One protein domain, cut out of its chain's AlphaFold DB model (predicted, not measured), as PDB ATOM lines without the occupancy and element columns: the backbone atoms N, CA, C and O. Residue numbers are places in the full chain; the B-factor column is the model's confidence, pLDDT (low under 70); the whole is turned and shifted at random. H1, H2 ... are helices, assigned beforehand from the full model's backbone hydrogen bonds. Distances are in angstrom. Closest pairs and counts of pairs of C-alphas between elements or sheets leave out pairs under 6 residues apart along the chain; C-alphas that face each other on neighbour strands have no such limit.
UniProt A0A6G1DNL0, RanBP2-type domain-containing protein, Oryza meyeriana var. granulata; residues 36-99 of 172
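What this domain is: This is residues 36 to 99 of the 172 residues of the protein "RanBP2-type domain-containing protein" of Oryza meyeriana var. granulata (UniProt A0A6G1DNL0). Picture one long, straight rod of helix, H2, with a small head at its first end, made by the short helix H1 and a loop, residues 36 to 48, that reaches out to one side of the rod. H1 folds back beside the first turns of H2, and residues 69 to 99 stick out from this head as a bare shaft. The printed part has 64 residues with two named helices, H1 then H2, and no named strand; the class is all helix. The whole is extended, with a radius of gyration of the C-alphas of 20.1 A and spans of 62 by 29 by 14 A.

Where its parts are: Find C-alpha 58 at (19.011, 158.115, 15.375); from there H2, residues 58 to 98, runs 59.0 A to C-alpha 98 at (69.144, 127.662, 22.003). Step back along the chain to H1, residues 49 to 55, which begins at C-alpha 49 at (23.419, 151.018, 25.588). Before it, residues 36 to 48 hold no named element.

How they stand to each other: Look first at Lys 61 in H2 and Asn 53 in H1: their C-alphas, the closest of the two helices, are 6.5 A apart. H1 and H2 are close but not clearly touching, with 2 pairs of C-alphas within 8 A. They run opposite ways at a shallow tilt of 25 degrees. A tight link of 2 residues joins them. In H1 every O i to N i+4 pair is within hydrogen-bond range, and in H2 35 of 37 are.

The domain as a whole: Look from Lys 57 to Ala 99 for the two C-alphas farthest apart, 62.5 A. Residues 69 to 99, of which 69 to 98 belong to H2, stand free; the body without them spans 29 by 17 by 11 A. The printed part has no cut and no long link between its helices. The mean pLDDT of the printed part is 83.2, and no printed residue is under 70.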
ATOM      1  N   PRO A  36      30.692 154.970  28.141       75.81
ATOM      2  CA  PRO A  36      30.344 156.326  28.548       75.81
ATOM      3  C   PRO A  36      29.974 156.354  30.029       75.81
ATOM      4  O   PRO A  36      29.159 155.561  30.499       75.81
ATOM      5  N   LYS A  37      30.590 157.275  30.765       84.88
ATOM      6  CA  LYS A  37      30.325 157.495  32.185       84.88
ATOM      7  C   LYS A  37      29.453 158.719  32.389       84.88
ATOM      8  O   LYS A  37      29.302 159.553  31.492       84.88
ATOM      9  N   CYS A  38      28.902 158.822  33.590       85.75
ATOM     10  CA  CYS A  38      28.254 160.037  34.039       85.75
ATOM     11  C   CYS A  38      29.199 161.246  33.857       85.75
ATOM     12  O   CYS A  38      30.373 161.159  34.215       85.75
ATOM     13  N   PRO A  39      28.715 162.384  33.328       85.81
ATOM     14  CA  PRO A  39      29.510 163.609  33.228       85.81
ATOM     15  C   PRO A  39      29.917 164.194  34.588       85.81
ATOM     16  O   PRO A  39      30.779 165.070  34.649       85.81
ATOM     17  N   GLU A  40      29.262 163.771  35.669       90.56
ATOM     18  CA  GLU A  40      29.547 164.250  37.014       90.56
ATOM     19  C   GLU A  40      30.854 163.624  37.536       90.56
ATOM     20  O   GLU A  40      30.940 162.402  37.646       90.56
ATOM     21  N   PRO A  41      31.870 164.427  37.904       86.12
ATOM     22  CA  PRO A  41      33.204 163.924  38.249       86.12
ATOM     23  C   PRO A  41      33.246 163.087  39.538       86.12
ATOM     24  O   PRO A  41      34.213 162.366  39.761       86.12
ATOM     25  N   SER A  42      32.221 163.185  40.388       91.00
ATOM     26  CA  SER A  42      32.016 162.357  41.584       91.00
ATOM     27  C   SER A  42      31.264 161.050  41.310       91.00
ATOM     28  O   SER A  42      31.086 160.255  42.232       91.00
ATOM     29  N   CYS A  43      30.788 160.826  40.083       85.56
ATOM     30  CA  CYS A  43      29.912 159.716  39.735       85.56
ATOM     31  C   CYS A  43      30.612 158.723  38.797       85.56
ATOM     32  O   CYS A  43      30.965 159.054  37.671       85.56
ATOM     33  N   ASP A  44      30.726 157.470  39.242       82.19
ATOM     34  CA  ASP A  44      31.307 156.368  38.460       82.19
ATOM     35  C   ASP A  44      30.258 155.532  37.706       82.19
ATOM     36  O   ASP A  44      30.559 154.455  37.185       82.19
ATOM     37  N   ALA A  45      29.009 156.005  37.635       86.56
ATOM     38  CA  ALA A  45      27.953 155.293  36.929       86.56
ATOM     39  C   ALA A  45      28.276 155.165  35.433       86.56
ATOM     40  O   ALA A  45      28.663 156.133  34.770       86.56
ATOM     41  N   VAL A  46      28.070 153.962  34.904       86.06
ATOM     42  CA  VAL A  46      28.209 153.655  33.480       86.06
ATOM     43  C   VAL A  46      26.857 153.833  32.802       86.06
ATOM     44  O   VAL A  46      25.838 153.344  33.290       86.06
ATOM     45  N   VAL A  47      26.850 154.519  31.666       85.88
ATOM     46  CA  VAL A  47      25.672 154.660  30.818       85.88
ATOM     47  C   VAL A  47      25.568 153.420  29.932       85.88
ATOM     48  O   VAL A  47      26.466 153.129  29.140       85.88
ATOM     49  N   LEU A  48      24.479 152.671  30.094       83.12
ATOM     50  CA  LEU A  48      24.210 151.463  29.319       83.12
ATOM     51  C   LEU A  48      23.660 151.794  27.921       83.12
ATOM     52  O   LEU A  48      23.125 152.875  27.667       83.12
ATOM     53  N   ASP A  49      23.795 150.844  26.997       83.06
ATOM     54  CA  ASP A  49      23.419 151.018  25.588       83.06
ATOM     55  C   ASP A  49      21.909 151.270  25.395       83.06
ATOM     56  O   ASP A  49      21.496 152.051  24.541       83.06
ATOM     57  N   ASP A  50      21.065 150.680  26.239       85.44
ATOM     58  CA  ASP A  50      19.611 150.877  26.263       85.44
ATOM     59  C   ASP A  50      19.212 152.312  26.653       85.44
ATOM     60  O   ASP A  50      18.329 152.917  26.030       85.44
ATOM     61  N   MET A  51      19.909 152.902  27.627       84.31
ATOM     62  CA  MET A  51      19.746 154.313  27.984       84.31
ATOM     63  C   MET A  51      20.119 155.212  26.804       84.31
ATOM     64  O   MET A  51      19.440 156.192  26.515       84.31
ATOM     65  N   ILE A  52      21.164 154.865  26.063       85.56
ATOM     66  CA  ILE A  52      21.624 155.662  24.922       85.56
ATOM     67  C   ILE A  52      20.636 155.553  23.767       85.56
ATOM     68  O   ILE A  52      20.253 156.566  23.182       85.56
ATOM     69  N   ASN A  53      20.142 154.351  23.490       84.75
ATOM     70  CA  ASN A  53      19.161 154.107  22.440       84.75
ATOM     71  C   ASN A  53      17.806 154.786  22.704       84.75
ATOM     72  O   ASN A  53      17.081 155.075  21.747       84.75
ATOM     73  N   SER A  54      17.476 155.066  23.969       87.19
ATOM     74  CA  SER A  54      16.254 155.781  24.365       87.19
ATOM     75  C   SER A  54      16.428 157.301  24.477       87.19
ATOM     76  O   SER A  54      15.481 158.034  24.193       87.19
ATOM     77  N   LEU A  55      17.615 157.791  24.852       87.88
ATOM     78  CA  LEU A  55      17.882 159.221  25.072       87.88
ATOM     79  C   LEU A  55      18.444 159.955  23.844       87.88
ATOM     80  O   LEU A  55      18.382 161.184  23.787       87.88
ATOM     81  N   THR A  56      19.002 159.235  22.867       87.12
ATOM     82  CA  THR A  56      19.657 159.837  21.695       87.12
ATOM     83  C   THR A  56      18.826 159.711  20.420       87.12
ATOM     84  O   THR A  56      18.056 158.769  20.228       87.12
ATOM     85  N   LYS A  57      18.986 160.685  19.518       93.62
ATOM     86  CA  LYS A  57      18.378 160.661  18.180       93.62
ATOM     87  C   LYS A  57      19.107 159.653  17.290       93.62
ATOM     88  O   LYS A  57      20.278 159.363  17.519       93.62
ATOM     89  N   ASP A  58      18.451 159.169  16.238       90.25
ATOM     90  CA  ASP A  58      19.011 158.115  15.375       90.25
ATOM     91  C   ASP A  58      20.359 158.491  14.734       90.25
ATOM     92  O   ASP A  58      21.239 157.642  14.598       90.25
ATOM     93  N   GLU A  59      20.578 159.773  14.430       87.19
ATOM     94  CA  GLU A  59      21.867 160.280  13.941       87.19
ATOM     95  C   GLU A  59      23.008 160.111  14.957       87.19
ATOM     96  O   GLU A  59      24.157 159.859  14.583       87.19
ATOM     97  N   ASP A  60      22.704 160.253  16.247       86.38
ATOM     98  CA  ASP A  60      23.687 160.208  17.328       86.38
ATOM     99  C   ASP A  60      23.954 158.776  17.798       86.38
ATOM    100  O   ASP A  60      25.077 158.477  18.204       86.38
ATOM    101  N   LYS A  61      22.993 157.860  17.627       86.56
ATOM    102  CA  LYS A  61      23.199 156.417  17.848       86.56
ATOM    103  C   LYS A  61      24.311 155.867  16.961       86.56
ATOM    104  O   LYS A  61      25.178 155.134  17.430       86.56
ATOM    105  N   VAL A  62      24.341 156.273  15.686       86.94
ATOM    106  CA  VAL A  62      25.394 155.862  14.738       86.94
ATOM    107  C   VAL A  62      26.761 156.397  15.167       86.94
ATOM    108  O   VAL A  62      27.763 155.681  15.099       86.94
ATOM    109  N   LYS A  63      26.819 157.649  15.638       85.94
ATOM    110  CA  LYS A  63      28.060 158.246  16.155       85.94
ATOM    111  C   LYS A  63      28.536 157.508  17.402       85.94
ATOM    112  O   LYS A  63      29.716 157.183  17.491       85.94
ATOM    113  N   TYR A  64      27.626 157.202  18.321       83.38
ATOM    114  CA  TYR A  64      27.939 156.479  19.543       83.38
ATOM    115  C   TYR A  64      28.449 155.058  19.260       83.38
ATOM    116  O   TYR A  64      29.530 154.693  19.719       83.38
ATOM    117  N   ALA A  65      27.758 154.299  18.405       83.94
ATOM    118  CA  ALA A  65      28.194 152.965  17.993       83.94
ATOM    119  C   ALA A  65      29.599 152.980  17.364       83.94
ATOM    120  O   ALA A  65      30.425 152.102  17.626       83.94
ATOM    121  N   ARG A  66      29.908 154.016  16.571       86.19
ATOM    122  CA  ARG A  66      31.248 154.213  16.005       86.19
ATOM    123  C   ARG A  66      32.304 154.458  17.085       86.19
ATOM    124  O   ARG A  66      33.399 153.917  16.958       86.19
ATOM    125  N   LEU A  67      31.998 155.249  18.114       83.06
ATOM    126  CA  LEU A  67      32.926 155.527  19.217       83.06
ATOM    127  C   LEU A  67      33.241 154.262  20.023       83.06
ATOM    128  O   LEU A  67      34.415 153.987  20.262       83.06
ATOM    129  N   VAL A  68      32.224 153.459  20.352       82.94
ATOM    130  CA  VAL A  68      32.398 152.173  21.056       82.94
ATOM    131  C   VAL A  68      33.262 151.208  20.240       82.94
ATOM    132  O   VAL A  68      34.177 150.571  20.761       82.94
ATOM    133  N   LEU A  69      33.016 151.107  18.931       84.12
ATOM    134  CA  LEU A  69      33.826 150.252  18.064       84.12
ATOM    135  C   LEU A  69      35.272 150.762  17.948       84.12
ATOM    136  O   LEU A  69      36.215 149.969  17.908       84.12
ATOM    137  N   GLN A  70      35.454 152.081  17.891       85.12
ATOM    138  CA  GLN A  70      36.768 152.701  17.803       85.12
ATOM    139  C   GLN A  70      37.591 152.465  19.075       85.12
ATOM    140  O   GLN A  70      38.759 152.101  18.937       85.12
ATOM    141  N   SER A  71      37.011 152.591  20.276       81.00
ATOM    142  CA  SER A  71      37.731 152.280  21.522       81.00
ATOM    143  C   SER A  71      38.185 150.822  21.527       81.00
ATOM    144  O   SER A  71      39.380 150.543  21.631       81.00
ATOM    145  N   TYR A  72      37.274 149.890  21.221       80.88
ATOM    146  CA  TYR A  72      37.604 148.471  21.132       80.88
ATOM    147  C   TYR A  72      38.767 148.196  20.168       80.88
ATOM    148  O   TYR A  72      39.704 147.473  20.517       80.88
ATOM    149  N   ILE A  73      38.745 148.757  18.957       86.06
ATOM    150  CA  ILE A  73      39.825 148.564  17.976       86.06
ATOM    151  C   ILE A  73      41.153 149.114  18.505       86.06
ATOM    152  O   ILE A  73      42.176 148.432  18.393       86.06
ATOM    153  N   GLU A  74      41.157 150.316  19.074       80.81
ATOM    154  CA  GLU A  74      42.378 150.943  19.580       80.81
ATOM    155  C   GLU A  74      42.984 150.164  20.752       80.81
ATOM    156  O   GLU A  74      44.198 149.939  20.782       80.81
ATOM    157  N   ASP A  75      42.176 149.634  21.665       75.50
ATOM    158  CA  ASP A  75      42.710 148.828  22.766       75.50
ATOM    159  C   ASP A  75      43.166 147.446  22.322       75.50
ATOM    160  O   ASP A  75      44.180 146.942  22.805       75.50
ATOM    161  N   ASN A  76      42.503 146.848  21.333       77.19
ATOM    162  CA  ASN A  76      43.003 145.623  20.715       77.19
ATOM    163  C   ASN A  76      44.328 145.846  19.978       77.19
ATOM    164  O   ASN A  76      45.202 144.978  20.040       77.19
ATOM    165  N   LYS A  77      44.531 146.999  19.331       78.31
ATOM    166  CA  LYS A  77      45.831 147.357  18.740       78.31
ATOM    167  C   LYS A  77      46.911 147.503  19.812       78.31
ATOM    168  O   LYS A  77      47.992 146.946  19.630       78.31
ATOM    169  N   LYS A  78      46.623 148.168  20.939       73.19
ATOM    170  CA  LYS A  78      47.555 148.273  22.081       73.19
ATOM    171  C   LYS A  78      47.900 146.896  22.654       73.19
ATOM    172  O   LYS A  78      49.076 146.598  22.852       73.19
ATOM    173  N   ARG A  79      46.905 146.019  22.843       71.56
ATOM    174  CA  ARG A  79      47.120 144.629  23.288       71.56
ATOM    175  C   ARG A  79      47.954 143.823  22.292       71.56
ATOM    176  O   ARG A  79      48.862 143.109  22.704       71.56
ATOM    177  N   LYS A  80      47.698 143.966  20.988       74.12
ATOM    178  CA  LYS A  80      48.482 143.316  19.926       74.12
ATOM    179  C   LYS A  80      49.926 143.823  19.888       74.12
ATOM    180  O   LYS A  80      50.830 143.022  19.681       74.12
ATOM    181  N   LEU A  81      50.149 145.119  20.115       71.94
ATOM    182  CA  LEU A  81      51.488 145.707  20.207       71.94
ATOM    183  C   LEU A  81      52.259 145.148  21.406       71.94
ATOM    184  O   LEU A  81      53.394 144.716  21.237       71.94
ATOM    185  N   ILE A  82      51.633 145.096  22.584       70.69
ATOM    186  CA  ILE A  82      52.228 144.486  23.782       70.69
ATOM    187  C   ILE A  82      52.549 143.015  23.508       70.69
ATOM    188  O   ILE A  82      53.683 142.597  23.706       70.69
ATOM    189  N   GLY A  83      51.602 142.261  22.942       76.75
ATOM    190  CA  GLY A  83      51.824 140.873  22.544       76.75
ATOM    191  C   GLY A  83      52.993 140.710  21.568       76.75
ATOM    192  O   GLY A  83      53.771 139.777  21.710       76.75
ATOM    193  N   HIS A  84      53.170 141.634  20.620       77.69
ATOM    194  CA  HIS A  84      54.284 141.610  19.670       77.69
ATOM    195  C   HIS A  84      55.635 141.941  20.320       77.69
ATOM    196  O   HIS A  84      56.621 141.262  20.051       77.69
ATOM    197  N   VAL A  85      55.693 142.958  21.187       77.31
ATOM    198  CA  VAL A  85      56.916 143.335  21.924       77.31
ATOM    199  C   VAL A  85      57.335 142.214  22.876       77.31
ATOM    200  O   VAL A  85      58.508 141.844  22.909       77.31
ATOM    201  N   THR A  86      56.381 141.625  23.597       78.62
ATOM    202  CA  THR A  86      56.613 140.481  24.483       78.62
ATOM    203  C   THR A  86      57.029 139.244  23.691       78.62
ATOM    204  O   THR A  86      57.990 138.587  24.077       78.62
ATOM    205  N   ARG A  87      56.382 138.959  22.551       79.38
ATOM    206  CA  ARG A  87      56.771 137.847  21.672       79.38
ATOM    207  C   ARG A  87      58.207 137.996  21.178       79.38
ATOM    208  O   ARG A  87      58.969 137.054  21.313       79.38
ATOM    209  N   ASN A  88      58.589 139.180  20.705       79.56
ATOM    210  CA  ASN A  88      59.946 139.444  20.222       79.56
ATOM    211  C   ASN A  88      61.000 139.285  21.332       79.56
ATOM    212  O   ASN A  88      62.086 138.771  21.099       79.56
ATOM    213  N   TYR A  89      60.681 139.705  22.561       83.19
ATOM    214  CA  TYR A  89      61.560 139.482  23.709       83.19
ATOM    215  C   TYR A  89      61.745 137.988  24.014       83.19
ATOM    216  O   TYR A  89      62.873 137.549  24.215       83.19
ATOM    217  N   PHE A  90      60.657 137.211  24.021       88.25
ATOM    218  CA  PHE A  90      60.727 135.766  24.244       88.25
ATOM    219  C   PHE A  90      61.433 135.033  23.104       88.25
ATOM    220  O   PHE A  90      62.239 134.162  23.392       88.25
ATOM    221  N   GLU A  91      61.179 135.391  21.845       83.56
ATOM    222  CA  GLU A  91      61.860 134.813  20.678       83.56
ATOM    223  C   GLU A  91      63.374 135.055  20.761       83.56
ATOM    224  O   GLU A  91      64.136 134.096  20.695       83.56
ATOM    225  N   ASN A  92      63.810 136.286  21.054       84.69
ATOM    226  CA  ASN A  92      65.233 136.600  21.234       84.69
ATOM    227  C   ASN A  92      65.855 135.883  22.445       84.69
ATOM    228  O   ASN A  92      67.022 135.499  22.415       84.69
ATOM    229  N   LEU A  93      65.097 135.730  23.538       85.50
ATOM    230  CA  LEU A  93      65.562 135.020  24.730       85.50
ATOM    231  C   LEU A  93      65.711 133.520  24.457       85.50
ATOM    232  O   LEU A  93      66.710 132.929  24.851       85.50
ATOM    233  N   VAL A  94      64.732 132.914  23.785       88.12
ATOM    234  CA  VAL A  94      64.764 131.505  23.380       88.12
ATOM    235  C   VAL A  94      65.914 131.270  22.407       88.12
ATOM    236  O   VAL A  94      66.682 130.343  22.620       88.12
ATOM    237  N   GLU A  95      66.114 132.154  21.431       88.31
ATOM    238  CA  GLU A  95      67.237 132.081  20.493       88.31
ATOM    239  C   GLU A  95      68.595 132.160  21.210       88.31
ATOM    240  O   GLU A  95      69.475 131.347  20.947       88.31
ATOM    241  N   ALA A  96      68.761 133.069  22.177       86.19
ATOM    242  CA  ALA A  96      69.991 133.167  22.970       86.19
ATOM    243  C   ALA A  96      70.249 131.924  23.847       86.19
ATOM    244  O   ALA A  96      71.400 131.583  24.118       86.19
ATOM    245  N   LEU A  97      69.186 131.252  24.298       79.69
ATOM    246  CA  LEU A  97      69.276 130.014  25.074       79.69
ATOM    247  C   LEU A  97      69.563 128.798  24.178       79.69
ATOM    248  O   LEU A  97      70.366 127.945  24.552       79.69
ATOM    249  N   GLU A  98      68.947 128.726  22.997       84.19
ATOM    250  CA  GLU A  98      69.144 127.662  22.003       84.19
ATOM    251  C   GLU A  98      70.502 127.760  21.297       84.19
ATOM    252  O   GLU A  98      71.100 126.732  20.980       84.19
ATOM    253  N   ALA A  99      71.031 128.976  21.117       83.50
ATOM    254  CA  ALA A  99      72.385 129.221  20.616       83.50
ATOM    255  C   ALA A  99      73.485 128.741  21.580       83.50
ATOM    256  O   ALA A  99      74.654 128.692  21.201       83.50
TER     257      ALA A  99